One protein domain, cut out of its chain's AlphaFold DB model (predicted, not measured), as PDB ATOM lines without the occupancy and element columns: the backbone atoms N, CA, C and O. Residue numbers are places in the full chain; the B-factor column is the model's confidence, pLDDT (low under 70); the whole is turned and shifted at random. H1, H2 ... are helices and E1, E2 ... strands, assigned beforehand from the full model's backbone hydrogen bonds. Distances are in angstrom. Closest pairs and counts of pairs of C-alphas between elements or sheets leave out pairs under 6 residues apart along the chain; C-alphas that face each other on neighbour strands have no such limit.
ATOM      1  N   GLU A 101     264.733 234.578 270.171       45.06
ATOM      2  CA  GLU A 101     265.987 235.361 270.127       45.06
ATOM      3  C   GLU A 101     266.905 235.038 268.918       45.06
ATOM      4  O   GLU A 101     268.033 234.579 269.101       45.06
ATOM      5  N   VAL A 102     266.497 235.303 267.663       43.69
ATOM      6  CA  VAL A 102     267.474 235.313 266.540       43.69
ATOM      7  C   VAL A 102     267.190 236.367 265.449       43.69
ATOM      8  O   VAL A 102     266.654 236.061 264.383       43.69
ATOM      9  N   ASP A 103     267.649 237.604 265.669       47.91
ATOM     10  CA  ASP A 103     267.568 238.736 264.720       47.91
ATOM     11  C   ASP A 103     268.602 238.664 263.565       47.91
ATOM     12  O   ASP A 103     269.437 239.553 263.373       47.91
ATOM     13  N   CYS A 104     268.583 237.598 262.757       49.44
ATOM     14  CA  CYS A 104     269.332 237.562 261.491       49.44
ATOM     15  C   CYS A 104     268.698 236.633 260.440       49.44
ATOM     16  O   CYS A 104     267.966 235.707 260.779       49.44
ATOM     17  N   GLU A 105     269.007 236.833 259.150       47.88
ATOM     18  CA  GLU A 105     268.461 236.005 258.050       47.88
ATOM     19  C   GLU A 105     268.777 234.505 258.219       47.88
ATOM     20  O   GLU A 105     267.933 233.653 257.940       47.88
ATOM     21  N   ALA A 106     269.962 234.174 258.746       49.44
ATOM     22  CA  ALA A 106     270.321 232.799 259.098       49.44
ATOM     23  C   ALA A 106     269.451 232.254 260.248       49.44
ATOM     24  O   ALA A 106     269.034 231.097 260.214       49.44
ATOM     25  N   GLY A 107     269.125 233.099 261.230       55.59
ATOM     26  CA  GLY A 107     268.195 232.799 262.314       55.59
ATOM     27  C   GLY A 107     266.788 232.506 261.814       55.59
ATOM     28  O   GLY A 107     266.216 231.484 262.182       55.59
ATOM     29  N   ALA A 108     266.262 233.330 260.906       55.66
ATOM     30  CA  ALA A 108     264.961 233.106 260.279       55.66
ATOM     31  C   ALA A 108     264.899 231.758 259.532       55.66
ATOM     32  O   ALA A 108     263.921 231.020 259.674       55.66
ATOM     33  N   GLN A 109     265.958 231.393 258.801       60.59
ATOM     34  CA  GLN A 109     266.035 230.112 258.090       60.59
ATOM     35  C   GLN A 109     266.131 228.906 259.044       60.59
ATOM     36  O   GLN A 109     265.471 227.891 258.817       60.59
ATOM     37  N   ILE A 110     266.914 229.010 260.124       66.44
ATOM     38  CA  ILE A 110     267.006 227.972 261.166       66.44
ATOM     39  C   ILE A 110     265.662 227.822 261.895       66.44
ATOM     40  O   ILE A 110     265.215 226.702 262.132       66.44
ATOM     41  N   ASN A 111     264.980 228.931 262.187       64.81
ATOM     42  CA  ASN A 111     263.662 228.951 262.820       64.81
ATOM     43  C   ASN A 111     262.600 228.287 261.917       64.81
ATOM     44  O   ASN A 111     261.841 227.439 262.378       64.81
ATOM     45  N   GLU A 112     262.605 228.555 260.602       67.81
ATOM     46  CA  GLU A 112     261.746 227.837 259.643       67.81
ATOM     47  C   GLU A 112     262.017 226.321 259.646       67.81
ATOM     48  O   GLU A 112     261.077 225.520 259.696       67.81
ATOM     49  N   GLN A 113     263.289 225.907 259.633       69.75
ATOM     50  CA  GLN A 113     263.659 224.490 259.702       69.75
ATOM     51  C   GLN A 113     263.202 223.840 261.013       69.75
ATOM     52  O   GLN A 113     262.687 222.721 260.978       69.75
ATOM     53  N   LEU A 114     263.326 224.534 262.149       69.00
ATOM     54  CA  LEU A 114     262.897 224.001 263.441       69.00
ATOM     55  C   LEU A 114     261.369 223.900 263.539       69.00
ATOM     56  O   LEU A 114     260.878 222.877 264.000       69.00
ATOM     57  N   ARG A 115     260.608 224.873 263.014       68.00
ATOM     58  CA  ARG A 115     259.135 224.779 262.911       68.00
ATOM     59  C   ARG A 115     258.692 223.597 262.044       68.00
ATOM     60  O   ARG A 115     257.796 222.854 262.440       68.00
ATOM     61  N   ARG A 116     259.352 223.362 260.899       68.56
ATOM     62  CA  ARG A 116     259.105 222.171 260.058       68.56
ATOM     63  C   ARG A 116     259.419 220.871 260.805       68.56
ATOM     64  O   ARG A 116     258.633 219.929 260.734       68.56
ATOM     65  N   ALA A 117     260.540 220.813 261.524       68.31
ATOM     66  CA  ALA A 117     260.925 219.642 262.312       68.31
ATOM     67  C   ALA A 117     259.942 219.375 263.466       68.31
ATOM     68  O   ALA A 117     259.519 218.235 263.649       68.31
ATOM     69  N   LEU A 118     259.521 220.424 264.181       64.94
ATOM     70  CA  LEU A 118     258.520 220.368 265.246       64.94
ATOM     71  C   LEU A 118     257.171 219.864 264.719       64.94
ATOM     72  O   LEU A 118     256.578 218.974 265.325       64.94
ATOM     73  N   PHE A 119     256.715 220.369 263.567       63.62
ATOM     74  CA  PHE A 119     255.494 219.887 262.918       63.62
ATOM     75  C   PHE A 119     255.586 218.387 262.596       63.62
ATOM     76  O   PHE A 119     254.747 217.614 263.058       63.62
ATOM     77  N   LEU A 120     256.651 217.947 261.915       66.31
ATOM     78  CA  LEU A 120     256.867 216.532 261.576       66.31
ATOM     79  C   LEU A 120     256.970 215.631 262.820       66.31
ATOM     80  O   LEU A 120     256.395 214.541 262.842       66.31
ATOM     81  N   GLN A 121     257.653 216.083 263.875       65.06
ATOM     82  CA  GLN A 121     257.742 215.364 265.148       65.06
ATOM     83  C   GLN A 121     256.372 215.266 265.835       65.06
ATOM     84  O   GLN A 121     256.011 214.196 266.331       65.06
ATOM     85  N   SER A 122     255.584 216.345 265.828       60.00
ATOM     86  CA  SER A 122     254.229 216.360 266.388       60.00
ATOM     87  C   SER A 122     253.285 215.424 265.622       60.00
ATOM     88  O   SER A 122     252.552 214.657 266.245       60.00
ATOM     89  N   GLY A 123     253.385 215.387 264.287       56.53
ATOM     90  CA  GLY A 123     252.652 214.458 263.428       56.53
ATOM     91  C   GLY A 123     253.053 212.999 263.663       56.53
ATOM     92  O   GLY A 123     252.184 212.134 263.762       56.53
ATOM     93  N   PHE A 124     254.345 212.711 263.857       54.72
ATOM     94  CA  PHE A 124     254.819 211.369 264.215       54.72
ATOM     95  C   PHE A 124     254.277 210.905 265.576       54.72
ATOM     96  O   PHE A 124     253.775 209.788 265.692       54.72
ATOM     97  N   VAL A 125     254.305 211.775 266.594       59.62
ATOM     98  CA  VAL A 125     253.718 211.487 267.915       59.62
ATOM     99  C   VAL A 125     252.202 211.295 267.814       59.62
ATOM    100  O   VAL A 125     251.670 210.374 268.432       59.62
ATOM    101  N   ARG A 126     251.504 212.109 267.011       57.38
ATOM    102  CA  ARG A 126     250.061 211.985 266.757       57.38
ATOM    103  C   ARG A 126     249.712 210.657 266.074       57.38
ATOM    104  O   ARG A 126     248.773 209.994 266.498       57.38
ATOM    105  N   LEU A 142     246.001 221.988 268.047       61.94
ATOM    106  CA  LEU A 142     246.734 222.648 266.978       61.94
ATOM    107  C   LEU A 142     246.905 224.134 267.317       61.94
ATOM    108  O   LEU A 142     246.088 224.964 266.930       61.94
ATOM    109  N   ASN A 143     247.988 224.489 268.003       67.31
ATOM    110  CA  ASN A 143     248.326 225.890 268.215       67.31
ATOM    111  C   ASN A 143     248.975 226.478 266.949       67.31
ATOM    112  O   ASN A 143     250.187 226.373 266.743       67.31
ATOM    113  N   MET A 144     248.164 227.116 266.097       72.94
ATOM    114  CA  MET A 144     248.609 227.712 264.827       72.94
ATOM    115  C   MET A 144     249.734 228.742 264.999       72.94
ATOM    116  O   MET A 144     250.565 228.893 264.102       72.94
ATOM    117  N   ARG A 145     249.825 229.405 266.161       74.94
ATOM    118  CA  ARG A 145     250.911 230.341 266.483       74.94
ATOM    119  C   ARG A 145     252.271 229.646 266.460       74.94
ATOM    120  O   ARG A 145     253.193 230.160 265.841       74.94
ATOM    121  N   ASN A 146     252.389 228.461 267.051       72.00
ATOM    122  CA  ASN A 146     253.676 227.773 267.195       72.00
ATOM    123  C   ASN A 146     254.250 227.299 265.846       72.00
ATOM    124  O   ASN A 146     255.468 227.217 265.686       72.00
ATOM    125  N   PHE A 147     253.385 227.024 264.865       74.12
ATOM    126  CA  PHE A 147     253.793 226.571 263.531       74.12
ATOM    127  C   PHE A 147     253.926 227.713 262.522       74.12
ATOM    128  O   PHE A 147     254.870 227.730 261.736       74.12
ATOM    129  N   LEU A 148     252.993 228.670 262.526       82.69
ATOM    130  CA  LEU A 148     252.914 229.696 261.489       82.69
ATOM    131  C   LEU A 148     253.490 231.043 261.932       82.69
ATOM    132  O   LEU A 148     254.093 231.728 261.104       82.69
ATOM    133  N   HIS A 149     253.341 231.454 263.194       85.94
ATOM    134  CA  HIS A 149     253.756 232.798 263.604       85.94
ATOM    135  C   HIS A 149     255.273 232.969 263.470       85.94
ATOM    136  O   HIS A 149     256.060 232.041 263.668       85.94
ATOM    137  N   SER A 150     255.702 234.169 263.098       84.94
ATOM    138  CA  SER A 150     257.114 234.543 263.058       84.94
ATOM    139  C   SER A 150     257.271 235.917 263.695       84.94
ATOM    140  O   SER A 150     256.543 236.815 263.269       84.94
ATOM    141  N   PRO A 151     258.204 236.099 264.654       87.62
ATOM    142  CA  PRO A 151     258.472 237.403 265.243       87.62
ATOM    143  C   PRO A 151     258.669 238.461 264.154       87.62
ATOM    144  O   PRO A 151     259.534 238.320 263.289       87.62
ATOM    145  N   THR A 152     257.812 239.481 264.151       90.75
ATOM    146  CA  THR A 152     257.730 240.478 263.079       90.75
ATOM    147  C   THR A 152     257.846 241.891 263.640       90.75
ATOM    148  O   THR A 152     256.887 242.437 264.187       90.75
ATOM    149  N   HIS A 153     258.992 242.535 263.423       94.56
ATOM    150  CA  HIS A 153     259.157 243.976 263.623       94.56
ATOM    151  C   HIS A 153     259.142 244.687 262.266       94.56
ATOM    152  O   HIS A 153     259.993 244.434 261.418       94.56
ATOM    153  N   LEU A 154     258.160 245.567 262.044       94.06
ATOM    154  CA  LEU A 154     258.107 246.429 260.865       94.06
ATOM    155  C   LEU A 154     258.801 247.760 261.152       94.06
ATOM    156  O   LEU A 154     258.278 248.602 261.889       94.06
ATOM    157  N   ARG A 155     259.948 247.967 260.506       94.19
ATOM    158  CA  ARG A 155     260.781 249.162 260.688       94.19
ATOM    159  C   ARG A 155     260.105 250.439 260.173       94.19
ATOM    160  O   ARG A 155     259.079 250.399 259.492       94.19
ATOM    161  N   GLY A 156     260.646 251.608 260.505       89.88
ATOM    162  CA  GLY A 156     260.039 252.891 260.119       89.88
ATOM    163  C   GLY A 156     260.067 253.206 258.616       89.88
ATOM    164  O   GLY A 156     259.138 253.839 258.105       89.88
ATOM    165  N   ASP A 157     261.106 252.791 257.883       91.06
ATOM    166  CA  ASP A 157     261.306 253.215 256.493       91.06
ATOM    167  C   ASP A 157     260.574 252.330 255.457       91.06
ATOM    168  O   ASP A 157     260.421 251.121 255.646       91.06
ATOM    169  N   PRO A 158     260.128 252.887 254.314       87.94
ATOM    170  CA  PRO A 158     259.316 252.133 253.360       87.94
ATOM    171  C   PRO A 158     259.994 250.923 252.703       87.94
ATOM    172  O   PRO A 158     259.274 250.057 252.213       87.94
ATOM    173  N   GLN A 159     261.329 250.861 252.624       88.75
ATOM    174  CA  GLN A 159     262.020 249.775 251.918       88.75
ATOM    175  C   GLN A 159     262.271 248.589 252.842       88.75
ATOM    176  O   GLN A 159     261.928 247.462 252.477       88.75
ATOM    177  N   SER A 160     262.773 248.834 254.054       90.94
ATOM    178  CA  SER A 160     262.915 247.785 255.057       90.94
ATOM    179  C   SER A 160     261.571 247.174 255.428       90.94
ATOM    180  O   SER A 160     261.483 245.957 255.413       90.94
ATOM    181  N   ARG A 161     260.482 247.946 255.555       91.69
ATOM    182  CA  ARG A 161     259.130 247.376 255.769       91.69
ATOM    183  C   ARG A 161     258.729 246.327 254.737       91.69
ATOM    184  O   ARG A 161     258.059 245.353 255.064       91.69
ATOM    185  N   ILE A 162     259.107 246.526 253.474       89.62
ATOM    186  CA  ILE A 162     258.819 245.572 252.396       89.62
ATOM    187  C   ILE A 162     259.719 244.336 252.516       89.62
ATOM    188  O   ILE A 162     259.288 243.248 252.142       89.62
ATOM    189  N   GLN A 163     260.951 244.484 253.008       90.94
ATOM    190  CA  GLN A 163     261.840 243.360 253.316       90.94
ATOM    191  C   GLN A 163     261.329 242.572 254.529       90.94
ATOM    192  O   GLN A 163     261.170 241.363 254.411       90.94
ATOM    193  N   ASP A 164     260.970 243.252 255.621       93.06
ATOM    194  CA  ASP A 164     260.406 242.679 256.849       93.06
ATOM    195  C   ASP A 164     259.158 241.841 256.518       93.06
ATOM    196  O   ASP A 164     259.098 240.646 256.807       93.06
ATOM    197  N   LEU A 165     258.205 242.419 255.771       91.88
ATOM    198  CA  LEU A 165     257.016 241.704 255.290       91.88
ATOM    199  C   LEU A 165     257.354 240.519 254.370       91.88
ATOM    200  O   LEU A 165     256.691 239.490 254.443       91.88
ATOM    201  N   LYS A 166     258.368 240.621 253.501       90.50
ATOM    202  CA  LYS A 166     258.790 239.501 252.635       90.50
ATOM    203  C   LYS A 166     259.494 238.381 253.403       90.50
ATOM    204  O   LYS A 166     259.433 237.242 252.951       90.50
ATOM    205  N   ALA A 167     260.157 238.693 254.516       90.06
ATOM    206  CA  ALA A 167     260.815 237.706 255.364       90.06
ATOM    207  C   ALA A 167     259.797 236.837 256.118       90.06
ATOM    208  O   ALA A 167     260.026 235.642 256.290       90.06
ATOM    209  N   VAL A 168     258.654 237.411 256.516       90.50
ATOM    210  CA  VAL A 168     257.625 236.707 257.309       90.50
ATOM    211  C   VAL A 168     256.439 236.192 256.484       90.50
ATOM    212  O   VAL A 168     255.798 235.219 256.880       90.50
ATOM    213  N   CYS A 169     256.160 236.791 255.320       91.94
ATOM    214  CA  CYS A 169     255.157 236.315 254.367       91.94
ATOM    215  C   CYS A 169     255.818 235.506 253.243       91.94
ATOM    216  O   CYS A 169     256.100 236.034 252.164       91.94
ATOM    217  N   THR A 170     256.062 234.219 253.489       91.38
ATOM    218  CA  THR A 170     256.786 233.334 252.559       91.38
ATOM    219  C   THR A 170     255.882 232.290 251.897       91.38
ATOM    220  O   THR A 170     254.874 231.863 252.461       91.38
ATOM    221  N   ASP A 171     256.277 231.829 250.702       90.88
ATOM    222  CA  ASP A 171     255.671 230.661 250.039       90.88
ATOM    223  C   ASP A 171     255.753 229.404 250.929       90.88
ATOM    224  O   ASP A 171     254.788 228.654 251.021       90.88
ATOM    225  N   ALA A 172     256.868 229.233 251.648       89.38
ATOM    226  CA  ALA A 172     257.111 228.130 252.578       89.38
ATOM    227  C   ALA A 172     256.096 228.058 253.731       89.38
ATOM    228  O   ALA A 172     255.652 226.974 254.108       89.38
ATOM    229  N   LYS A 173     255.704 229.210 254.283       89.69
ATOM    230  CA  LYS A 173     254.701 229.298 255.349       89.69
ATOM    231  C   LYS A 173     253.288 228.995 254.833       89.69
ATOM    232  O   LYS A 173     252.496 228.400 255.556       89.69
ATOM    233  N   LEU A 174     253.001 229.297 253.561       89.94
ATOM    234  CA  LEU A 174     251.781 228.836 252.882       89.94
ATOM    235  C   LEU A 174     251.810 227.329 252.583       89.94
ATOM    236  O   LEU A 174     250.771 226.683 252.671       89.94
ATOM    237  N   ASP A 175     252.974 226.755 252.259       87.75
ATOM    238  CA  ASP A 175     253.125 225.300 252.115       87.75
ATOM    239  C   ASP A 175     252.849 224.586 253.448       87.75
ATOM    240  O   ASP A 175     252.104 223.610 253.472       87.75
ATOM    241  N   MET A 176     253.393 225.102 254.557       83.44
ATOM    242  CA  MET A 176     253.162 224.560 255.901       83.44
ATOM    243  C   MET A 176     251.695 224.686 256.329       83.44
ATOM    244  O   MET A 176     251.118 223.711 256.798       83.44
ATOM    245  N   ALA A 177     251.068 225.847 256.117       83.88
ATOM    246  CA  ALA A 177     249.645 226.036 256.390       83.88
ATOM    247  C   ALA A 177     248.769 225.069 255.576       83.88
ATOM    248  O   ALA A 177     247.854 224.456 256.117       83.88
ATOM    249  N   MET A 178     249.086 224.868 254.294       82.94
ATOM    250  CA  MET A 178     248.389 223.900 253.447       82.94
ATOM    251  C   MET A 178     248.596 222.452 253.922       82.94
ATOM    252  O   MET A 178     247.648 221.675 253.870       82.94
ATOM    253  N   GLN A 179     249.787 222.085 254.407       79.06
ATOM    254  CA  GLN A 179     250.031 220.767 255.010       79.06
ATOM    255  C   GLN A 179     249.211 220.566 256.287       79.06
ATOM    256  O   GLN A 179     248.511 219.567 256.389       79.06
ATOM    257  N   ILE A 180     249.219 221.541 257.203       75.81
ATOM    258  CA  ILE A 180     248.396 221.525 258.421       75.81
ATOM    259  C   ILE A 180     246.915 221.329 258.069       75.81
ATOM    260  O   ILE A 180     246.279 220.410 258.578       75.81
ATOM    261  N   LEU A 181     246.375 222.148 257.161       75.25
ATOM    262  CA  LEU A 181     244.974 222.059 256.748       75.25
ATOM    263  C   LEU A 181     244.642 220.694 256.129       75.25
ATOM    264  O   LEU A 181     243.596 220.128 256.440       75.25
ATOM    265  N   LEU A 182     245.512 220.137 255.281       74.94
ATOM    266  CA  LEU A 182     245.301 218.812 254.694       74.94
ATOM    267  C   LEU A 182     245.352 217.705 255.754       74.94
ATOM    268  O   LEU A 182     244.479 216.839 255.755       74.94
ATOM    269  N   ASP A 183     246.309 217.741 256.679       70.50
ATOM    270  CA  ASP A 183     246.460 216.719 257.719       70.50
ATOM    271  C   ASP A 183     245.280 216.733 258.710       70.50
ATOM    272  O   ASP A 183     244.734 215.671 259.016       70.50
ATOM    273  N   GLU A 184     244.811 217.910 259.155       69.38
ATOM    274  CA  GLU A 184     243.623 218.000 260.025       69.38
ATOM    275  C   GLU A 184     242.324 217.620 259.290       69.38
ATOM    276  O   GLU A 184     241.424 217.023 259.885       69.38
ATOM    277  N   THR A 185     242.208 217.919 257.989       63.53
ATOM    278  CA  THR A 185     240.997 217.592 257.209       63.53
ATOM    279  C   THR A 185     240.993 216.196 256.581       63.53
ATOM    280  O   THR A 185     239.937 215.748 256.139       63.53
ATOM    281  N   THR A 186     242.106 215.452 256.605       64.00
ATOM    282  CA  THR A 186     242.238 214.124 255.962       64.00
ATOM    283  C   THR A 186     241.178 213.112 256.418       64.00
ATOM    284  O   THR A 186     240.756 212.263 255.633       64.00
ATOM    285  N   ASN A 187     240.723 213.196 257.673       55.50
ATOM    286  CA  ASN A 187     239.714 212.286 258.233       55.50
ATOM    287  C   ASN A 187     238.274 212.823 258.147       55.50
ATOM    288  O   ASN A 187     237.338 212.128 258.550       55.50
ATOM    289  N   ILE A 188     238.071 214.038 257.628       58.50
ATOM    290  CA  ILE A 188     236.734 214.590 257.399       58.50
ATOM    291  C   ILE A 188     236.150 213.871 256.183       58.50
ATOM    292  O   ILE A 188     236.586 214.071 255.049       58.50
ATOM    293  N   GLN A 189     235.164 213.003 256.420       52.47
ATOM    294  CA  GLN A 189     234.442 212.341 255.336       52.47
ATOM    295  C   GLN A 189     233.852 213.391 254.394       52.47
ATOM    296  O   GLN A 189     233.288 214.384 254.853       52.47
ATOM    297  N   ALA A 190     233.966 213.156 253.083       50.62
ATOM    298  CA  ALA A 190     233.410 214.036 252.065       50.62
ATOM    299  C   ALA A 190     231.907 214.236 252.314       50.62
ATOM    300  O   ALA A 190     231.094 213.336 252.095       50.62
ATOM    301  N   LEU A 191     231.568 215.417 252.823       48.06
ATOM    302  CA  LEU A 191     230.226 215.773 253.248       48.06
ATOM    303  C   LEU A 191     229.298 215.831 252.031       48.06
ATOM    304  O   LEU A 191     229.417 216.717 251.189       48.06
ATOM    305  N   THR A 192     228.347 214.899 251.956       42.19
ATOM    306  CA  THR A 192     227.275 214.898 250.942       42.19
ATOM    307  C   THR A 192     226.230 215.994 251.172       42.19
ATOM    308  O   THR A 192     225.413 216.256 250.294       42.19
ATOM    309  N   THR A 193     226.273 216.655 252.330       40.81
ATOM    310  CA  THR A 193     225.520 217.865 252.673       40.81
ATOM    311  C   THR A 193     226.436 218.827 253.432       40.81
ATOM    312  O   THR A 193     227.114 218.383 254.361       40.81
ATOM    313  N   PRO A 194     226.472 220.132 253.090       39.72
ATOM    314  CA  PRO A 194     227.320 221.098 253.786       39.72
ATOM    315  C   PRO A 194     226.970 221.130 255.279       39.72
ATOM    316  O   PRO A 194     225.819 221.342 255.660       39.72
ATOM    317  N   ASN A 195     227.972 220.890 256.123       37.06
ATOM    318  CA  ASN A 195     227.836 220.807 257.571       37.06
ATOM    319  C   ASN A 195     228.912 221.683 258.219       37.06
ATOM    320  O   ASN A 195     230.088 221.579 257.877       37.06
ATOM    321  N   PHE A 196     228.493 222.543 259.143       36.88
ATOM    322  CA  PHE A 196     229.363 223.442 259.887       36.88
ATOM    323  C   PHE A 196     229.683 222.819 261.250       36.88
ATOM    324  O   PHE A 196     228.988 223.059 262.238       36.88
ATOM    325  N   SER A 197     230.745 222.016 261.318       35.53
ATOM    326  CA  SER A 197     231.253 221.498 262.589       35.53
ATOM    327  C   SER A 197     232.139 222.542 263.274       35.53
ATOM    328  O   SER A 197     233.332 222.633 262.985       35.53
ATOM    329  N   LEU A 198     231.565 223.324 264.190       38.25
ATOM    330  CA  LEU A 198     232.337 224.167 265.104       38.25
ATOM    331  C   LEU A 198     232.726 223.344 266.337       38.25
ATOM    332  O   LEU A 198     231.867 223.009 267.153       38.25
ATOM    333  N   GLN A 199     234.015 223.042 266.491       40.66
ATOM    334  CA  GLN A 199     234.549 222.477 267.728       40.66
ATOM    335  C   GLN A 199     235.218 223.586 268.540       40.66
ATOM    336  O   GLN A 199     236.239 224.137 268.135       40.66
ATOM    337  N   GLN A 200     234.645 223.904 269.700       39.97
ATOM    338  CA  GLN A 200     235.334 224.708 270.703       39.97
ATOM    339  C   GLN A 200     236.348 223.808 271.421       39.97
ATOM    340  O   GLN A 200     235.971 222.767 271.963       39.97
ATOM    341  N   LEU A 201     237.625 224.185 271.389       43.66
ATOM    342  CA  LEU A 201     238.682 223.513 272.142       43.66
ATOM    343  C   LEU A 201     238.729 224.088 273.566       43.66
ATOM    344  O   LEU A 201     238.650 225.305 273.739       43.66
ATOM    345  N   ASP A 202     238.823 223.214 274.568       41.88
ATOM    346  CA  ASP A 202     238.988 223.592 275.975       41.88
ATOM    347  C   ASP A 202     240.474 223.539 276.331       41.88
ATOM    348  O   ASP A 202     240.989 222.533 276.815       41.88
ATOM    349  N   LEU A 203     241.144 224.655 276.057       44.16
ATOM    350  CA  LEU A 203     242.589 224.811 276.192       44.16
ATOM    351  C   LEU A 203     243.055 224.897 277.674       44.16
ATOM    352  O   LEU A 203     244.241 225.080 277.955       44.16
ATOM    353  N   GLY A 204     242.134 224.811 278.645       46.00
ATOM    354  CA  GLY A 204     242.423 224.869 280.080       46.00
ATOM    355  C   GLY A 204     242.906 226.235 280.596       46.00
ATOM    356  O   GLY A 204     242.802 227.265 279.936       46.00
ATOM    357  N   VAL A 205     243.456 226.266 281.817       40.28
ATOM    358  CA  VAL A 205     243.844 227.524 282.506       40.28
ATOM    359  C   VAL A 205     245.118 228.170 281.933       40.28
ATOM    360  O   VAL A 205     245.348 229.358 282.134       40.28
ATOM    361  N   GLN A 206     245.937 227.404 281.205       39.97
ATOM    362  CA  GLN A 206     247.036 227.931 280.377       39.97
ATOM    363  C   GLN A 206     246.593 228.211 278.930       39.97
ATOM    364  O   GLN A 206     247.406 228.612 278.099       39.97
ATOM    365  N   GLY A 207     245.305 228.021 278.639       39.34
ATOM    366  CA  GLY A 207     244.674 228.035 277.326       39.34
ATOM    367  C   GLY A 207     244.528 229.398 276.666       39.34
ATOM    368  O   GLY A 207     243.515 229.699 276.036       39.34
ATOM    369  N   PHE A 208     245.533 230.247 276.832       38.53
ATOM    370  CA  PHE A 208     245.551 231.604 276.330       38.53
ATOM    371  C   PHE A 208     245.878 231.613 274.827       38.53
ATOM    372  O   PHE A 208     247.030 231.762 274.420       38.53
ATOM    373  N   GLY A 209     244.854 231.408 273.994       42.62
ATOM    374  CA  GLY A 209     244.996 231.390 272.535       42.62
ATOM    375  C   GLY A 209     243.996 230.488 271.821       42.62
ATOM    376  O   GLY A 209     244.394 229.487 271.225       42.62
ATOM    377  N   MET A 210     242.709 230.858 271.839       43.84
ATOM    378  CA  MET A 210     241.644 230.159 271.106       43.84
ATOM    379  C   MET A 210     241.988 229.990 269.616       43.84
ATOM    380  O   MET A 210     241.833 230.919 268.822       43.84
ATOM    381  N   THR A 211     242.411 228.784 269.227       46.06
ATOM    382  CA  THR A 211     242.544 228.405 267.815       46.06
ATOM    383  C   THR A 211     241.245 227.753 267.357       46.06
ATOM    384  O   THR A 211     241.031 226.556 267.539       46.06
ATOM    385  N   THR A 212     240.360 228.550 266.762       47.41
ATOM    386  CA  THR A 212     239.128 228.049 266.144       47.41
ATOM    387  C   THR A 212     239.442 227.496 264.755       47.41
ATOM    388  O   THR A 212     239.650 228.263 263.816       47.41
ATOM    389  N   VAL A 213     239.448 226.171 264.603       50.62
ATOM    390  CA  VAL A 213     239.476 225.528 263.280       50.62
ATOM    391  C   VAL A 213     238.043 225.447 262.756       50.62
ATOM    392  O   VAL A 213     237.204 224.757 263.332       50.62
ATOM    393  N   ALA A 214     237.759 226.152 261.661       51.75
ATOM    394  CA  ALA A 214     236.473 226.107 260.972       51.75
ATOM    395  C   ALA A 214     236.680 225.601 259.539       51.75
ATOM    396  O   ALA A 214     237.393 226.219 258.751       51.75
ATOM    397  N   VAL A 215     236.057 224.470 259.203       53.50
ATOM    398  CA  VAL A 215     236.141 223.866 257.867       53.50
ATOM    399  C   VAL A 215     234.852 224.155 257.110       53.50
ATOM    400  O   VAL A 215     233.764 223.805 257.562       53.50
ATOM    401  N   TYR A 216     234.981 224.785 255.943       58.97
ATOM    402  CA  TYR A 216     233.857 225.174 255.097       58.97
ATOM    403  C   TYR A 216     233.882 224.391 253.781       58.97
ATOM    404  O   TYR A 216     234.775 224.578 252.955       58.97
ATOM    405  N   ALA A 217     232.882 223.535 253.567       60.91
ATOM    406  CA  ALA A 217     232.636 222.888 252.282       60.91
ATOM    407  C   ALA A 217     231.631 223.725 251.474       60.91
ATOM    408  O   ALA A 217     230.521 223.978 251.940       60.91
ATOM    409  N   LEU A 218     232.022 224.159 250.273       63.75
ATOM    410  CA  LEU A 218     231.216 225.017 249.400       63.75
ATOM    411  C   LEU A 218     231.144 224.414 247.996       63.75
ATOM    412  O   LEU A 218     232.175 224.233 247.345       63.75
ATOM    413  N   GLU A 219     229.935 224.152 247.503       63.47
ATOM    414  CA  GLU A 219     229.719 223.851 246.089       63.47
ATOM    415  C   GLU A 219     229.789 225.158 245.285       63.47
ATOM    416  O   GLU A 219     229.115 226.138 245.601       63.47
ATOM    417  N   THR A 220     230.659 225.220 244.274       72.56
ATOM    418  CA  THR A 220     230.862 226.438 243.479       72.56
ATOM    419  C   THR A 220     231.325 226.129 242.062       72.56
ATOM    420  O   THR A 220     232.221 225.318 241.834       72.56
ATOM    421  N   THR A 221     230.757 226.847 241.093       78.88
ATOM    422  CA  THR A 221     231.199 226.840 239.692       78.88
ATOM    423  C   THR A 221     232.407 227.754 239.444       78.88
ATOM    424  O   THR A 221     232.977 227.742 238.355       78.88
ATOM    425  N   ASN A 222     232.822 228.551 240.439       82.00
ATOM    426  CA  ASN A 222     233.936 229.496 240.338       82.00
ATOM    427  C   ASN A 222     234.730 229.571 241.654       82.00
ATOM    428  O   ASN A 222     234.657 230.550 242.404       82.00
ATOM    429  N   ALA A 223     235.538 228.536 241.904       79.44
ATOM    430  CA  ALA A 223     236.383 228.421 243.095       79.44
ATOM    431  C   ALA A 223     237.288 229.648 243.332       79.44
ATOM    432  O   ALA A 223     237.472 230.062 244.474       79.44
ATOM    433  N   TYR A 224     237.807 230.283 242.273       82.12
ATOM    434  CA  TYR A 224     238.649 231.481 242.392       82.12
ATOM    435  C   TYR A 224     237.883 232.687 242.960       82.12
ATOM    436  O   TYR A 224     238.405 233.408 243.814       82.12
ATOM    437  N   ASN A 225     236.645 232.918 242.508       82.12
ATOM    438  CA  ASN A 225     235.821 233.996 243.051       82.12
ATOM    439  C   ASN A 225     235.367 233.680 244.482       82.12
ATOM    440  O   ASN A 225     235.522 234.527 245.360       82.12
ATOM    441  N   THR A 226     234.896 232.452 244.734       81.50
ATOM    442  CA  THR A 226     234.501 231.988 246.073       81.50
ATOM    443  C   THR A 226     235.638 232.156 247.082       81.50
ATOM    444  O   THR A 226     235.436 232.785 248.117       81.50
ATOM    445  N   PHE A 227     236.859 231.719 246.752       83.19
ATOM    446  CA  PHE A 227     238.034 231.894 247.611       83.19
ATOM    447  C   PHE A 227     238.323 233.370 247.924       83.19
ATOM    448  O   PHE A 227     238.554 233.736 249.075       83.19
ATOM    449  N   LYS A 228     238.266 234.255 246.918       81.62
ATOM    450  CA  LYS A 228     238.498 235.697 247.120       81.62
ATOM    451  C   LYS A 228     237.430 236.369 247.975       81.62
ATOM    452  O   LYS A 228     237.740 237.363 248.631       81.62
ATOM    453  N   VAL A 229     236.196 235.876 247.943       80.81
ATOM    454  CA  VAL A 229     235.117 236.370 248.804       80.81
ATOM    455  C   VAL A 229     235.287 235.835 250.224       80.81
ATOM    456  O   VAL A 229     235.273 236.640 251.152       80.81
ATOM    457  N   ALA A 230     235.601 234.548 250.394       80.94
ATOM    458  CA  ALA A 230     235.924 233.957 251.696       80.94
ATOM    459  C   ALA A 230     237.084 234.693 252.397       80.94
ATOM    460  O   ALA A 230     236.933 235.119 253.537       80.94
ATOM    461  N   CYS A 231     238.192 234.975 251.696       80.81
ATOM    462  CA  CYS A 231     239.312 235.758 252.245       80.81
ATOM    463  C   CYS A 231     238.881 237.146 252.760       80.81
ATOM    464  O   CYS A 231     239.381 237.622 253.776       80.81
ATOM    465  N   LYS A 232     237.967 237.829 252.052       76.69
ATOM    466  CA  LYS A 232     237.444 239.140 252.480       76.69
ATOM    467  C   LYS A 232     236.530 239.016 253.695       76.69
ATOM    468  O   LYS A 232     236.612 239.863 254.580       76.69
ATOM    469  N   ALA A 233     235.673 237.995 253.713       75.69
ATOM    470  CA  ALA A 233     234.776 237.715 254.825       75.69
ATOM    471  C   ALA A 233     235.582 237.431 256.100       75.69
ATOM    472  O   ALA A 233     235.409 238.156 257.069       75.69
ATOM    473  N   ILE A 234     236.559 236.514 256.053       75.25
ATOM    474  CA  ILE A 234     237.432 236.171 257.195       75.25
ATOM    475  C   ILE A 234     238.145 237.410 257.763       75.25
ATOM    476  O   ILE A 234     238.165 237.603 258.974       75.25
ATOM    477  N   LEU A 235     238.666 238.304 256.910       70.69
ATOM    478  CA  LEU A 235     239.286 239.572 257.344       70.69
ATOM    479  C   LEU A 235     238.303 240.614 257.904       70.69
ATOM    480  O   LEU A 235     238.735 241.653 258.401       70.69
ATOM    481  N   SER A 236     237.001 240.372 257.776       65.19
ATOM    482  CA  SER A 236     235.926 241.204 258.328       65.19
ATOM    483  C   SER A 236     235.300 240.583 259.588       65.19
ATOM    484  O   SER A 236     234.548 241.259 260.290       65.19
ATOM    485  N   CYS A 237     235.615 239.318 259.891       62.38
ATOM    486  CA  CYS A 237     235.256 238.636 261.132       62.38
ATOM    487  C   CYS A 237     236.159 239.082 262.303       62.38
ATOM    488  O   CYS A 237     237.184 239.732 262.108       62.38
ATOM    489  N   GLY A 238     235.790 238.717 263.537       61.03
ATOM    490  CA  GLY A 238     236.584 239.015 264.742       61.03
ATOM    491  C   GLY A 238     236.215 240.304 265.491       61.03
ATOM    492  O   GLY A 238     236.836 240.610 266.503       61.03
ATOM    493  N   ALA A 239     235.186 241.040 265.056       64.44
ATOM    494  CA  ALA A 239     234.676 242.204 265.790       64.44
ATOM    495  C   ALA A 239     233.728 241.842 266.959       64.44
ATOM    496  O   ALA A 239     233.406 242.715 267.765       64.44
ATOM    497  N   VAL A 240     233.289 240.583 267.067       68.62
ATOM    498  CA  VAL A 240     232.402 240.077 268.131       68.62
ATOM    499  C   VAL A 240     233.235 239.468 269.260       68.62
ATOM    500  O   VAL A 240     234.066 238.599 269.006       68.62
ATOM    501  N   TRP A 241     232.977 239.885 270.503       72.56
ATOM    502  CA  TRP A 241     233.650 239.379 271.703       72.56
ATOM    503  C   TRP A 241     232.595 239.009 272.767       72.56
ATOM    504  O   TRP A 241     231.809 239.872 273.156       72.56
ATOM    505  N   PRO A 242     232.498 237.739 273.214       72.00
ATOM    506  CA  PRO A 242     231.496 237.328 274.202       72.00
ATOM    507  C   PRO A 242     231.535 238.134 275.509       72.00
ATOM    508  O   PRO A 242     232.592 238.304 276.105       72.00
ATOM    509  N   SER A 243     230.362 238.550 275.998       80.38
ATOM    510  CA  SER A 243     230.181 239.437 277.169       80.38
ATOM    511  C   SER A 243     230.714 240.870 276.999       80.38
ATOM    512  O   SER A 243     230.902 241.576 277.998       80.38
ATOM    513  N   TYR A 244     230.951 241.305 275.757       85.19
ATOM    514  CA  TYR A 244     231.351 242.666 275.422       85.19
ATOM    515  C   TYR A 244     230.569 243.233 274.228       85.19
ATOM    516  O   TYR A 244     230.633 242.733 273.102       85.19
ATOM    517  N   SER A 245     229.936 244.382 274.438       88.56
ATOM    518  CA  SER A 245     229.312 245.182 273.388       88.56
ATOM    519  C   SER A 245     230.349 246.028 272.640       88.56
ATOM    520  O   SER A 245     231.101 246.798 273.243       88.56
ATOM    521  N   LEU A 246     230.382 245.931 271.306       87.44
ATOM    522  CA  LEU A 246     231.240 246.757 270.448       87.44
ATOM    523  C   LEU A 246     230.710 248.201 270.387       87.44
ATOM    524  O   LEU A 246     229.646 248.459 269.830       87.44
ATOM    525  N   VAL A 247     231.473 249.153 270.928       92.38
ATOM    526  CA  VAL A 247     231.114 250.581 271.001       92.38
ATOM    527  C   VAL A 247     231.582 251.344 269.765       92.38
ATOM    528  O   VAL A 247     230.823 252.112 269.179       92.38
ATOM    529  N   THR A 248     232.841 251.155 269.360       91.56
ATOM    530  CA  THR A 248     233.384 251.729 268.120       91.56
ATOM    531  C   THR A 248     234.357 250.771 267.450       91.56
ATOM    532  O   THR A 248     235.041 249.982 268.099       91.56
ATOM    533  N   SER A 249     234.435 250.854 266.124       88.88
ATOM    534  CA  SER A 249     235.334 250.052 265.300       88.88
ATOM    535  C   SER A 249     235.996 250.937 264.251       88.88
ATOM    536  O   SER A 249     235.333 251.742 263.595       88.88
ATOM    537  N   SER A 250     237.309 250.803 264.101       89.25
ATOM    538  CA  SER A 250     238.106 251.481 263.086       89.25
ATOM    539  C   SER A 250     239.017 250.460 262.426       89.25
ATOM    540  O   SER A 250     239.891 249.899 263.079       89.25
ATOM    541  N   VAL A 251     238.822 250.223 261.128       87.81
ATOM    542  CA  VAL A 251     239.662 249.327 260.328       87.81
ATOM    543  C   VAL A 251     240.233 250.118 259.156       87.81
ATOM    544  O   VAL A 251     239.501 250.735 258.381       87.81
ATOM    545  N   LYS A 252     241.559 250.114 259.022       90.19
ATOM    546  CA  LYS A 252     242.296 250.872 258.009       90.19
ATOM    547  C   LYS A 252     243.324 249.979 257.330       90.19
ATOM    548  O   LYS A 252     244.278 249.518 257.947       90.19
ATOM    549  N   ARG A 253     243.192 249.817 256.014       87.69
ATOM    550  CA  ARG A 253     244.234 249.199 255.187       87.69
ATOM    551  C   ARG A 253     245.412 250.163 255.029       87.69
ATOM    552  O   ARG A 253     245.234 251.295 254.572       87.69
ATOM    553  N   ALA A 254     246.612 249.719 255.384       87.94
ATOM    554  CA  ALA A 254     247.839 250.448 255.103       87.94
ATOM    555  C   ALA A 254     248.169 250.383 253.602       87.94
ATOM    556  O   ALA A 254     247.870 249.401 252.920       87.94
ATOM    557  N   LYS A 255     248.797 251.435 253.065       84.94
ATOM    558  CA  LYS A 255     249.280 251.425 251.679       84.94
ATOM    559  C   LYS A 255     250.614 250.685 251.624       84.94
ATOM    560  O   LYS A 255     251.610 251.197 252.125       84.94
ATOM    561  N   LEU A 256     250.625 249.524 250.979       83.19
ATOM    562  CA  LEU A 256     251.838 248.791 250.623       83.19
ATOM    563  C   LEU A 256     252.022 248.794 249.099       83.19
ATOM    564  O   LEU A 256     251.025 248.730 248.373       83.19
ATOM    565  N   PRO A 257     253.264 248.846 248.587       80.06
ATOM    566  CA  PRO A 257     253.534 248.539 247.189       80.06
ATOM    567  C   PRO A 257     253.144 247.091 246.844       80.06
ATOM    568  O   PRO A 257     253.155 246.234 247.731       80.06
ATOM    569  N   PRO A 258     252.836 246.783 245.571       78.25
ATOM    570  CA  PRO A 258     252.543 245.419 245.148       78.25
ATOM    571  C   PRO A 258     253.674 244.444 245.504       78.25
ATOM    572  O   PRO A 258     254.852 244.705 245.253       78.25
ATOM    573  N   THR A 259     253.306 243.297 246.067       82.19
ATOM    574  CA  THR A 259     254.216 242.201 246.425       82.19
ATOM    575  C   THR A 259     253.781 240.916 245.721       82.19
ATOM    576  O   THR A 259     252.611 240.767 245.372       82.19
ATOM    577  N   LYS A 260     254.709 239.966 245.526       82.94
ATOM    578  CA  LYS A 260     254.454 238.691 244.820       82.94
ATOM    579  C   LYS A 260     253.227 237.937 245.367       82.94
ATOM    580  O   LYS A 260     252.474 237.369 244.588       82.94
ATOM    581  N   LEU A 261     253.037 237.952 246.688       84.25
ATOM    582  CA  LEU A 261     251.963 237.239 247.396       84.25
ATOM    583  C   LEU A 261     250.747 238.125 247.727       84.25
ATOM    584  O   LEU A 261     249.909 237.732 248.532       84.25
ATOM    585  N   ASN A 262     250.645 239.320 247.128       84.31
ATOM    586  CA  ASN A 262     249.579 240.295 247.398       84.31
ATOM    587  C   ASN A 262     249.372 240.547 248.904       84.31
ATOM    588  O   ASN A 262     248.249 240.492 249.404       84.31
ATOM    589  N   ILE A 263     250.473 240.795 249.619       91.19
ATOM    590  CA  ILE A 263     250.477 241.031 251.066       91.19
ATOM    591  C   ILE A 263     249.608 242.248 251.391       91.19
ATOM    592  O   ILE A 263     249.833 243.357 250.898       91.19
ATOM    593  N   HIS A 264     248.626 242.024 252.250       90.25
ATOM    594  CA  HIS A 264     247.769 243.026 252.852       90.25
ATOM    595  C   HIS A 264     248.268 243.341 254.258       90.25
ATOM    596  O   HIS A 264     248.649 242.441 255.001       90.25
ATOM    597  N   TYR A 265     248.215 244.617 254.634       92.19
ATOM    598  CA  TYR A 265     248.477 245.054 255.999       92.19
ATOM    599  C   TYR A 265     247.329 245.937 256.491       92.19
ATOM    600  O   TYR A 265     246.919 246.893 255.817       92.19
ATOM    601  N   GLY A 266     246.766 245.559 257.633       91.06
ATOM    602  CA  GLY A 266     245.601 246.155 258.266       91.06
ATOM    603  C   GLY A 266     245.936 246.678 259.657       91.06
ATOM    604  O   GLY A 266     246.601 246.023 260.453       91.06
ATOM    605  N   LEU A 267     245.442 247.874 259.946       92.25
ATOM    606  CA  LEU A 267     245.424 248.470 261.272       92.25
ATOM    607  C   LEU A 267     243.974 248.400 261.741       92.25
ATOM    608  O   LEU A 267     243.101 248.921 261.042       92.25
ATOM    609  N   ALA A 268     243.711 247.781 262.885       89.56
ATOM    610  CA  ALA A 268     242.378 247.801 263.472       89.56
ATOM    611  C   ALA A 268     242.429 248.236 264.937       89.56
ATOM    612  O   ALA A 268     243.350 247.873 265.670       89.56
ATOM    613  N   LYS A 269     241.439 249.040 265.327       91.38
ATOM    614  CA  LYS A 269     241.182 249.497 266.691       91.38
ATOM    615  C   LYS A 269     239.697 249.315 266.980       91.38
ATOM    616  O   LYS A 269     238.851 249.893 266.295       91.38
ATOM    617  N   HIS A 270     239.396 248.521 267.992       89.94
ATOM    618  CA  HIS A 270     238.049 248.238 268.464       89.94
ATOM    619  C   HIS A 270     237.927 248.708 269.912       89.94
ATOM    620  O   HIS A 270     238.858 248.571 270.706       89.94
ATOM    621  N   VAL A 271     236.786 249.294 270.252       91.25
ATOM    622  CA  VAL A 271     236.462 249.701 271.617       91.25
ATOM    623  C   VAL A 271     235.251 248.908 272.050       91.25
ATOM    624  O   VAL A 271     234.200 248.979 271.414       91.25
ATOM    625  N   TYR A 272     235.410 248.195 273.149       90.12
ATOM    626  CA  TYR A 272     234.408 247.338 273.749       90.12
ATOM    627  C   TYR A 272     233.968 247.890 275.098       90.12
ATOM    628  O   TYR A 272     234.729 248.588 275.773       90.12
ATOM    629  N   LEU A 273     232.746 247.555 275.489       92.25
ATOM    630  CA  LEU A 273     232.210 247.766 276.825       92.25
ATOM    631  C   LEU A 273     231.796 246.408 277.382       92.25
ATOM    632  O   LEU A 273     231.040 245.703 276.722       92.25
ATOM    633  N   SER A 274     232.281 246.035 278.564       88.75
ATOM    634  CA  SER A 274     231.823 244.809 279.223       88.75
ATOM    635  C   SER A 274     230.333 244.912 279.534       88.75
ATOM    636  O   SER A 274     229.895 245.870 280.177       88.75
ATOM    637  N   ASP A 275     229.573 243.893 279.138       86.19
ATOM    638  CA  ASP A 275     228.129 243.820 279.365       86.19
ATOM    639  C   ASP A 275     227.779 243.672 280.860       86.19
ATOM    640  O   ASP A 275     226.640 243.914 281.262       86.19
ATOM    641  N   THR A 276     228.749 243.275 281.697       89.25
ATOM    642  CA  THR A 276     228.561 243.021 283.135       89.25
ATOM    643  C   THR A 276     229.241 244.053 284.033       89.25
ATOM    644  O   THR A 276     228.624 244.502 284.998       89.25
ATOM    645  N   SER A 277     230.489 244.450 283.744       89.88
ATOM    646  CA  SER A 277     231.235 245.408 284.576       89.88
ATOM    647  C   SER A 277     231.124 246.860 284.102       89.88
ATOM    648  O   SER A 277     231.432 247.775 284.866       89.88
ATOM    649  N   GLY A 278     230.712 247.094 282.849       88.62
ATOM    650  CA  GLY A 278     230.796 248.411 282.213       88.62
ATOM    651  C   GLY A 278     232.234 248.883 281.955       88.62
ATOM    652  O   GLY A 278     232.450 250.060 281.665       88.62
ATOM    653  N   GLU A 279     233.231 248.002 282.070       91.38
ATOM    654  CA  GLU A 279     234.625 248.318 281.762       91.38
ATOM    655  C   GLU A 279     234.812 248.587 280.265       91.38
ATOM    656  O   GLU A 279     234.335 247.829 279.419       91.38
ATOM    657  N   ARG A 280     235.533 249.665 279.934       92.00
ATOM    658  CA  ARG A 280     235.897 250.003 278.557       92.00
ATOM    659  C   ARG A 280     237.246 249.382 278.204       92.00
ATOM    660  O   ARG A 280     238.272 249.851 278.691       92.00
ATOM    661  N   VAL A 281     237.245 248.435 277.272       89.19
ATOM    662  CA  VAL A 281     238.463 247.808 276.748       89.19
ATOM    663  C   VAL A 281     238.777 248.360 275.361       89.19
ATOM    664  O   VAL A 281     237.914 248.415 274.484       89.19
ATOM    665  N   VAL A 282     240.026 248.763 275.146       90.31
ATOM    666  CA  VAL A 282     240.554 249.151 273.835       90.31
ATOM    667  C   VAL A 282     241.427 248.025 273.303       90.31
ATOM    668  O   VAL A 282     242.457 247.705 273.896       90.31
ATOM    669  N   VAL A 283     241.028 247.452 272.172       88.38
ATOM    670  CA  VAL A 283     241.773 246.394 271.491       88.38
ATOM    671  C   VAL A 283     242.359 246.935 270.199       88.38
ATOM    672  O   VAL A 283     241.635 247.469 269.359       88.38
ATOM    673  N   GLU A 284     243.663 246.762 270.009       90.69
ATOM    674  CA  GLU A 284     244.340 247.102 268.759       90.69
ATOM    675  C   GLU A 284     245.022 245.890 268.126       90.69
ATOM    676  O   GLU A 284     245.582 245.038 268.811       90.69
ATOM    677  N   THR A 285     245.031 245.827 266.797       88.31
ATOM    678  CA  THR A 285     245.830 244.849 266.054       88.31
ATOM    679  C   THR A 285     246.528 245.469 264.849       88.31
ATOM    680  O   THR A 285     246.189 246.556 264.361       88.31
ATOM    681  N   ARG A 286     247.564 244.760 264.411       93.25
ATOM    682  CA  ARG A 286     248.446 245.048 263.287       93.25
ATOM    683  C   ARG A 286     248.493 243.770 262.460       93.25
ATOM    684  O   ARG A 286     249.382 242.945 262.629       93.25
ATOM    685  N   GLN A 287     247.463 243.562 261.652       90.44
ATOM    686  CA  GLN A 287     247.212 242.298 260.969       90.44
ATOM    687  C   GLN A 287     247.904 242.283 259.608       90.44
ATOM    688  O   GLN A 287     247.714 243.194 258.799       90.44
ATOM    689  N   VAL A 288     248.659 241.228 259.320       92.56
ATOM    690  CA  VAL A 288     249.177 240.932 257.984       92.56
ATOM    691  C   VAL A 288     248.418 239.740 257.407       92.56
ATOM    692  O   VAL A 288     248.112 238.789 258.117       92.56
ATOM    693  N   SER A 289     248.078 239.778 256.121       91.94
ATOM    694  CA  SER A 289     247.444 238.635 255.460       91.94
ATOM    695  C   SER A 289     247.822 238.522 253.992       91.94
ATOM    696  O   SER A 289     248.079 239.513 253.307       91.94
ATOM    697  N   TYR A 290     247.919 237.295 253.502       92.88
ATOM    698  CA  TYR A 290     248.393 236.998 252.154       92.88
ATOM    699  C   TYR A 290     247.859 235.640 251.695       92.88
ATOM    700  O   TYR A 290     247.403 234.830 252.499       92.88
ATOM    701  N   CYS A 291     247.849 235.404 250.386       90.25
ATOM    702  CA  CYS A 291     247.327 234.163 249.827       90.25
ATOM    703  C   CYS A 291     248.089 233.725 248.585       90.25
ATOM    704  O   CYS A 291     248.753 234.516 247.909       90.25
ATOM    705  N   ARG A 292     247.920 232.448 248.249       89.62
ATOM    706  CA  ARG A 292     248.354 231.878 246.980       89.62
ATOM    707  C   ARG A 292     247.234 231.016 246.417       89.62
ATOM    708  O   ARG A 292     246.792 230.067 247.054       89.62
ATOM    709  N   MET A 293     246.806 231.360 245.207       85.00
ATOM    710  CA  MET A 293     245.945 230.521 244.378       85.00
ATOM    711  C   MET A 293     246.801 229.736 243.392       85.00
ATOM    712  O   MET A 293     247.698 230.298 242.763       85.00
ATOM    713  N   THR A 294     246.483 228.460 243.239       81.88
ATOM    714  CA  THR A 294     246.971 227.589 242.165       81.88
ATOM    715  C   THR A 294     245.814 227.243 241.221       81.88
ATOM    716  O   THR A 294     244.706 227.761 241.362       81.88
ATOM    717  N   ASP A 295     246.064 226.361 240.256       76.50
ATOM    718  CA  ASP A 295     245.042 225.735 239.415       76.50
ATOM    719  C   ASP A 295     244.106 224.791 240.197       76.50
ATOM    720  O   ASP A 295     242.989 224.541 239.748       76.50
ATOM    721  N   LYS A 296     244.543 224.275 241.358       73.50
ATOM    722  CA  LYS A 296     243.846 223.213 242.112       73.50
ATOM    723  C   LYS A 296     243.314 223.640 243.475       73.50
ATOM    724  O   LYS A 296     242.294 223.121 243.913       73.50
ATOM    725  N   CYS A 297     244.001 224.547 244.161       79.81
ATOM    726  CA  CYS A 297     243.646 224.980 245.513       79.81
ATOM    727  C   CYS A 297     244.054 226.432 245.792       79.81
ATOM    728  O   CYS A 297     244.943 226.996 245.143       79.81
ATOM    729  N   GLY A 298     243.404 227.019 246.795       83.56
ATOM    730  CA  GLY A 298     243.795 228.277 247.414       83.56
ATOM    731  C   GLY A 298     244.212 228.051 248.856       83.56
ATOM    732  O   GLY A 298     243.558 227.295 249.566       83.56
ATOM    733  N   VAL A 299     245.273 228.729 249.286       87.19
ATOM    734  CA  VAL A 299     245.646 228.845 250.699       87.19
ATOM    735  C   VAL A 299     245.684 230.321 251.072       87.19
ATOM    736  O   VAL A 299     246.289 231.142 250.369       87.19
ATOM    737  N   PHE A 300     244.972 230.658 252.141       89.00
ATOM    738  CA  PHE A 300     244.968 231.969 252.773       89.00
ATOM    739  C   PHE A 300     245.796 231.886 254.059       89.00
ATOM    740  O   PHE A 300     246.083 230.796 254.543       89.00
ATOM    741  N   LEU A 301     246.266 233.024 254.561       89.50
ATOM    742  CA  LEU A 301     246.922 233.114 255.858       89.50
ATOM    743  C   LEU A 301     246.746 234.528 256.398       89.50
ATOM    744  O   LEU A 301     246.955 235.507 255.671       89.50
ATOM    745  N   TRP A 302     246.395 234.636 257.675       89.75
ATOM    746  CA  TRP A 302     246.467 235.875 258.444       89.75
ATOM    747  C   TRP A 302     247.320 235.662 259.692       89.75
ATOM    748  O   TRP A 302     247.341 234.579 260.268       89.75
ATOM    749  N   ASP A 303     248.043 236.702 260.081       89.94
ATOM    750  CA  ASP A 303     248.974 236.724 261.205       89.94
ATOM    751  C   ASP A 303     249.003 238.150 261.784       89.94
ATOM    752  O   ASP A 303     248.466 239.094 261.188       89.94
ATOM    753  N   TYR A 304     249.649 238.331 262.927       89.75
ATOM    754  CA  TYR A 304     249.830 239.624 263.572       89.75
ATOM    755  C   TYR A 304     251.304 240.054 263.548       89.75
ATOM    756  O   TYR A 304     252.224 239.243 263.564       89.75
ATOM    757  N   VAL A 305     251.527 241.365 263.525       92.81
ATOM    758  CA  VAL A 305     252.848 241.996 263.616       92.81
ATOM    759  C   VAL A 305     253.178 242.260 265.083       92.81
ATOM    760  O   VAL A 305     252.332 242.768 265.824       92.81
ATOM    761  N   ASP A 306     254.395 241.945 265.528       91.50
ATOM    762  CA  ASP A 306     254.835 242.132 266.914       91.50
ATOM    763  C   ASP A 306     254.994 243.601 267.283       91.50
ATOM    764  O   ASP A 306     254.346 244.067 268.227       91.50
ATOM    765  N   ALA A 307     255.772 244.324 266.479       92.94
ATOM    766  CA  ALA A 307     256.052 245.745 266.628       92.94
ATOM    767  C   ALA A 307     256.013 246.465 265.269       92.94
ATOM    768  O   ALA A 307     256.384 245.903 264.241       92.94
ATOM    769  N   ASP A 308     255.591 247.729 265.260       94.88
ATOM    770  CA  ASP A 308     255.584 248.588 264.072       94.88
ATOM    771  C   ASP A 308     256.001 250.010 264.471       94.88
ATOM    772  O   ASP A 308     255.300 250.665 265.241       94.88
ATOM    773  N   ASP A 309     257.127 250.496 263.941       95.19
ATOM    774  CA  ASP A 309     257.666 251.830 264.257       95.19
ATOM    775  C   ASP A 309     256.804 252.979 263.710       95.19
ATOM    776  O   ASP A 309     256.775 254.079 264.263       95.19
ATOM    777  N   LEU A 310     256.126 252.746 262.582       93.94
ATOM    778  CA  LEU A 310     255.317 253.743 261.879       93.94
ATOM    779  C   LEU A 310     253.886 253.785 262.427       93.94
ATOM    780  O   LEU A 310     253.229 254.832 262.408       93.94
ATOM    781  N   HIS A 311     253.392 252.638 262.890       93.75
ATOM    782  CA  HIS A 311     252.063 252.460 263.463       93.75
ATOM    783  C   HIS A 311     252.133 251.696 264.798       93.75
ATOM    784  O   HIS A 311     251.552 250.612 264.902       93.75
ATOM    785  N   PRO A 312     252.797 252.240 265.836       94.31
ATOM    786  CA  PRO A 312     252.811 251.625 267.162       94.31
ATOM    787  C   PRO A 312     251.390 251.541 267.739       94.31
ATOM    788  O   PRO A 312     250.471 252.209 267.257       94.31
ATOM    789  N   LEU A 313     251.191 250.707 268.761       92.00
ATOM    790  CA  LEU A 313     249.933 250.668 269.518       92.00
ATOM    791  C   LEU A 313     249.761 251.974 270.313       92.00
ATOM    792  O   LEU A 313     250.747 252.534 270.806       92.00
ATOM    793  N   GLU A 314     248.534 252.480 270.445       92.06
ATOM    794  CA  GLU A 314     248.289 253.704 271.211       92.06
ATOM    795  C   GLU A 314     248.389 253.441 272.722       92.06
ATOM    796  O   GLU A 314     248.171 252.328 273.200       92.06
ATOM    797  N   LYS A 315     248.711 254.477 273.509       90.56
ATOM    798  CA  LYS A 315     248.929 254.347 274.964       90.56
ATOM    799  C   LYS A 315     247.671 253.981 275.760       90.56
ATOM    800  O   LYS A 315     247.799 253.600 276.918       90.56
ATOM    801  N   ASP A 316     246.485 254.143 275.174       91.50
ATOM    802  CA  ASP A 316     245.207 253.722 275.754       91.50
ATOM    803  C   ASP A 316     244.818 252.286 275.361       91.50
ATOM    804  O   ASP A 316     243.746 251.837 275.757       91.50
ATOM    805  N   THR A 317     245.661 251.573 274.602       88.31
ATOM    806  CA  THR A 317     245.452 250.161 274.254       88.31
ATOM    807  C   THR A 317     245.435 249.321 275.526       88.31
ATOM    808  O   THR A 317     246.467 249.132 276.166       88.31
ATOM    809  N   THR A 318     244.269 248.781 275.871       87.12
ATOM    810  CA  THR A 318     244.118 247.813 276.961       87.12
ATOM    811  C   THR A 318     244.725 246.471 276.566       87.12
ATOM    812  O   THR A 318     245.354 245.821 277.392       87.12
ATOM    813  N   SER A 319     244.574 246.062 275.299       83.31
ATOM    814  CA  SER A 319     245.186 244.830 274.801       83.31
ATOM    815  C   SER A 319     245.479 244.837 273.310       83.31
ATOM    816  O   SER A 319     244.788 245.447 272.495       83.31
ATOM    817  N   LYS A 320     246.499 244.066 272.951       84.94
ATOM    818  CA  LYS A 320     246.791 243.697 271.576       84.94
ATOM    819  C   LYS A 320     245.957 242.473 271.185       84.94
ATOM    820  O   LYS A 320     245.853 241.536 271.969       84.94
ATOM    821  N   CYS A 321     245.393 242.469 269.981       80.25
ATOM    822  CA  CYS A 321     244.811 241.277 269.367       80.25
ATOM    823  C   CYS A 321     245.863 240.585 268.483       80.25
ATOM    824  O   CYS A 321     246.397 241.181 267.538       80.25
TER     825      CYS A 321
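Overview. This is residues 101 to 126 and 142 to 321 of the 326 residues of an uncharacterized protein of Nothophytophthora sp. Chile5 (UniProt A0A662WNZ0). A twisted antiparallel sheet of four strands has H4 crossing one face by its E4 edge and H5 running along E3 and E4 on the other face, three layers with helices on both faces of a sheet. The long helix H1 lies farther out on the H4 side, nearly parallel to H4, with short H2 packed against both; H3 only grazes the sheet. A link of 37 residues with no named element, 186 to 222, joins H4 to H5. The printed part has 206 residues with five named helices and then four named strands, H1 H2 H3 H4 H5 E1 E2 E3 E4; the sheet's order is E1 - E2 - E3 - E4, and the class is mixed, helices and strands. The whole is compact and rounded, with a radius of gyration of the C-alphas of 18.4 A and spans of 47 by 46 by 39 A.

Arrangement. The sheet holds E1, residues 244 to 253, E2, residues 264 to 274, E3, residues 280 to 293, and E4, residues 298 to 304. They form a meander, each strand the antiparallel neighbour of the one before, in three hairpins: E1 and E2, E2 and E3, E3 and E4. E1 and E4 are the edge strands, and E1 bends by 68 degrees at residue 247. Between E1 and E2, N 250 and O 269 are 2.8 A apart, within hydrogen-bond range. Between E2 and E3, N 266 and O 287 are within range at 2.8 A, and between E3 and E4, N 290 and O 301 are within range at 3.0 A. H4, residues 171 to 185, is on the sheet at a height of 7.7 A, over E4, and runs across the strands at 73 degrees to E4 on the local plane; the closest C-alphas of H4 and E4 are those of Met 178 and Val 299, 6.3 A apart. H5, residues 223 to 234, is on the opposite face at a height of 9.5 A, over E3 and E4, and runs along the strands at 13 degrees to E4 on the local plane; its closest C-alphas to E4 are those of Phe 227 and Gly 298, 6.8 A apart. H2, residues 144 to 148, only grazes the sheet and touches H4, which touches H2 with residues 173 to 177 alone; the closest C-alphas of H2 and H4 are those of Leu 148 and Lys 173, 6.4 A apart. H1, residues 105 to 126, touches H2 with residues 115 to 119 alone, the closest C-alphas being those of Arg 115 and Phe 147, 5.7 A apart. H1 and H4 are close but not clearly touching, at a shallow tilt of 11 degrees, the same way; the closest C-alphas are those of Arg 116 and Met 176, 7.6 A apart. H3, residues 158 to 168, is only just on the sheet, with 5 pairs of C-alphas within 10 A, and grazes it with residues 165 to 168. Every O i to N i+4 pair is within hydrogen-bond range in H1, H2, H4 and H5, and 6 of 7 are in H3.

Along the chain. E3, the longest strand, spans 40.6 A, E2 30.9 A, E1 24.9 A and E4 20.6 A, ending at C-alpha 304 at (249.830, 239.624, 263.572). H1 begins at C-alpha 105 at (268.461, 236.005, 258.050) and spans 31.5 A; H4 spans 20.9 A, H5 16.1 A, H3 16.0 A and H2 5.8 A.

Size, cuts and confidence. The C-alphas of Asp 157 and Thr 192, the two farthest apart, are 51.5 A apart. Residues 127 to 141 are cut out, and C-alphas 126 and 142 are 11.2 A apart across the cut. The link from H4 to H5 is long. The mean pLDDT of the printed part is 75.6, and residues 101 to 126, 142 to 143, 184 to 219 and 236 to 240 are under 70.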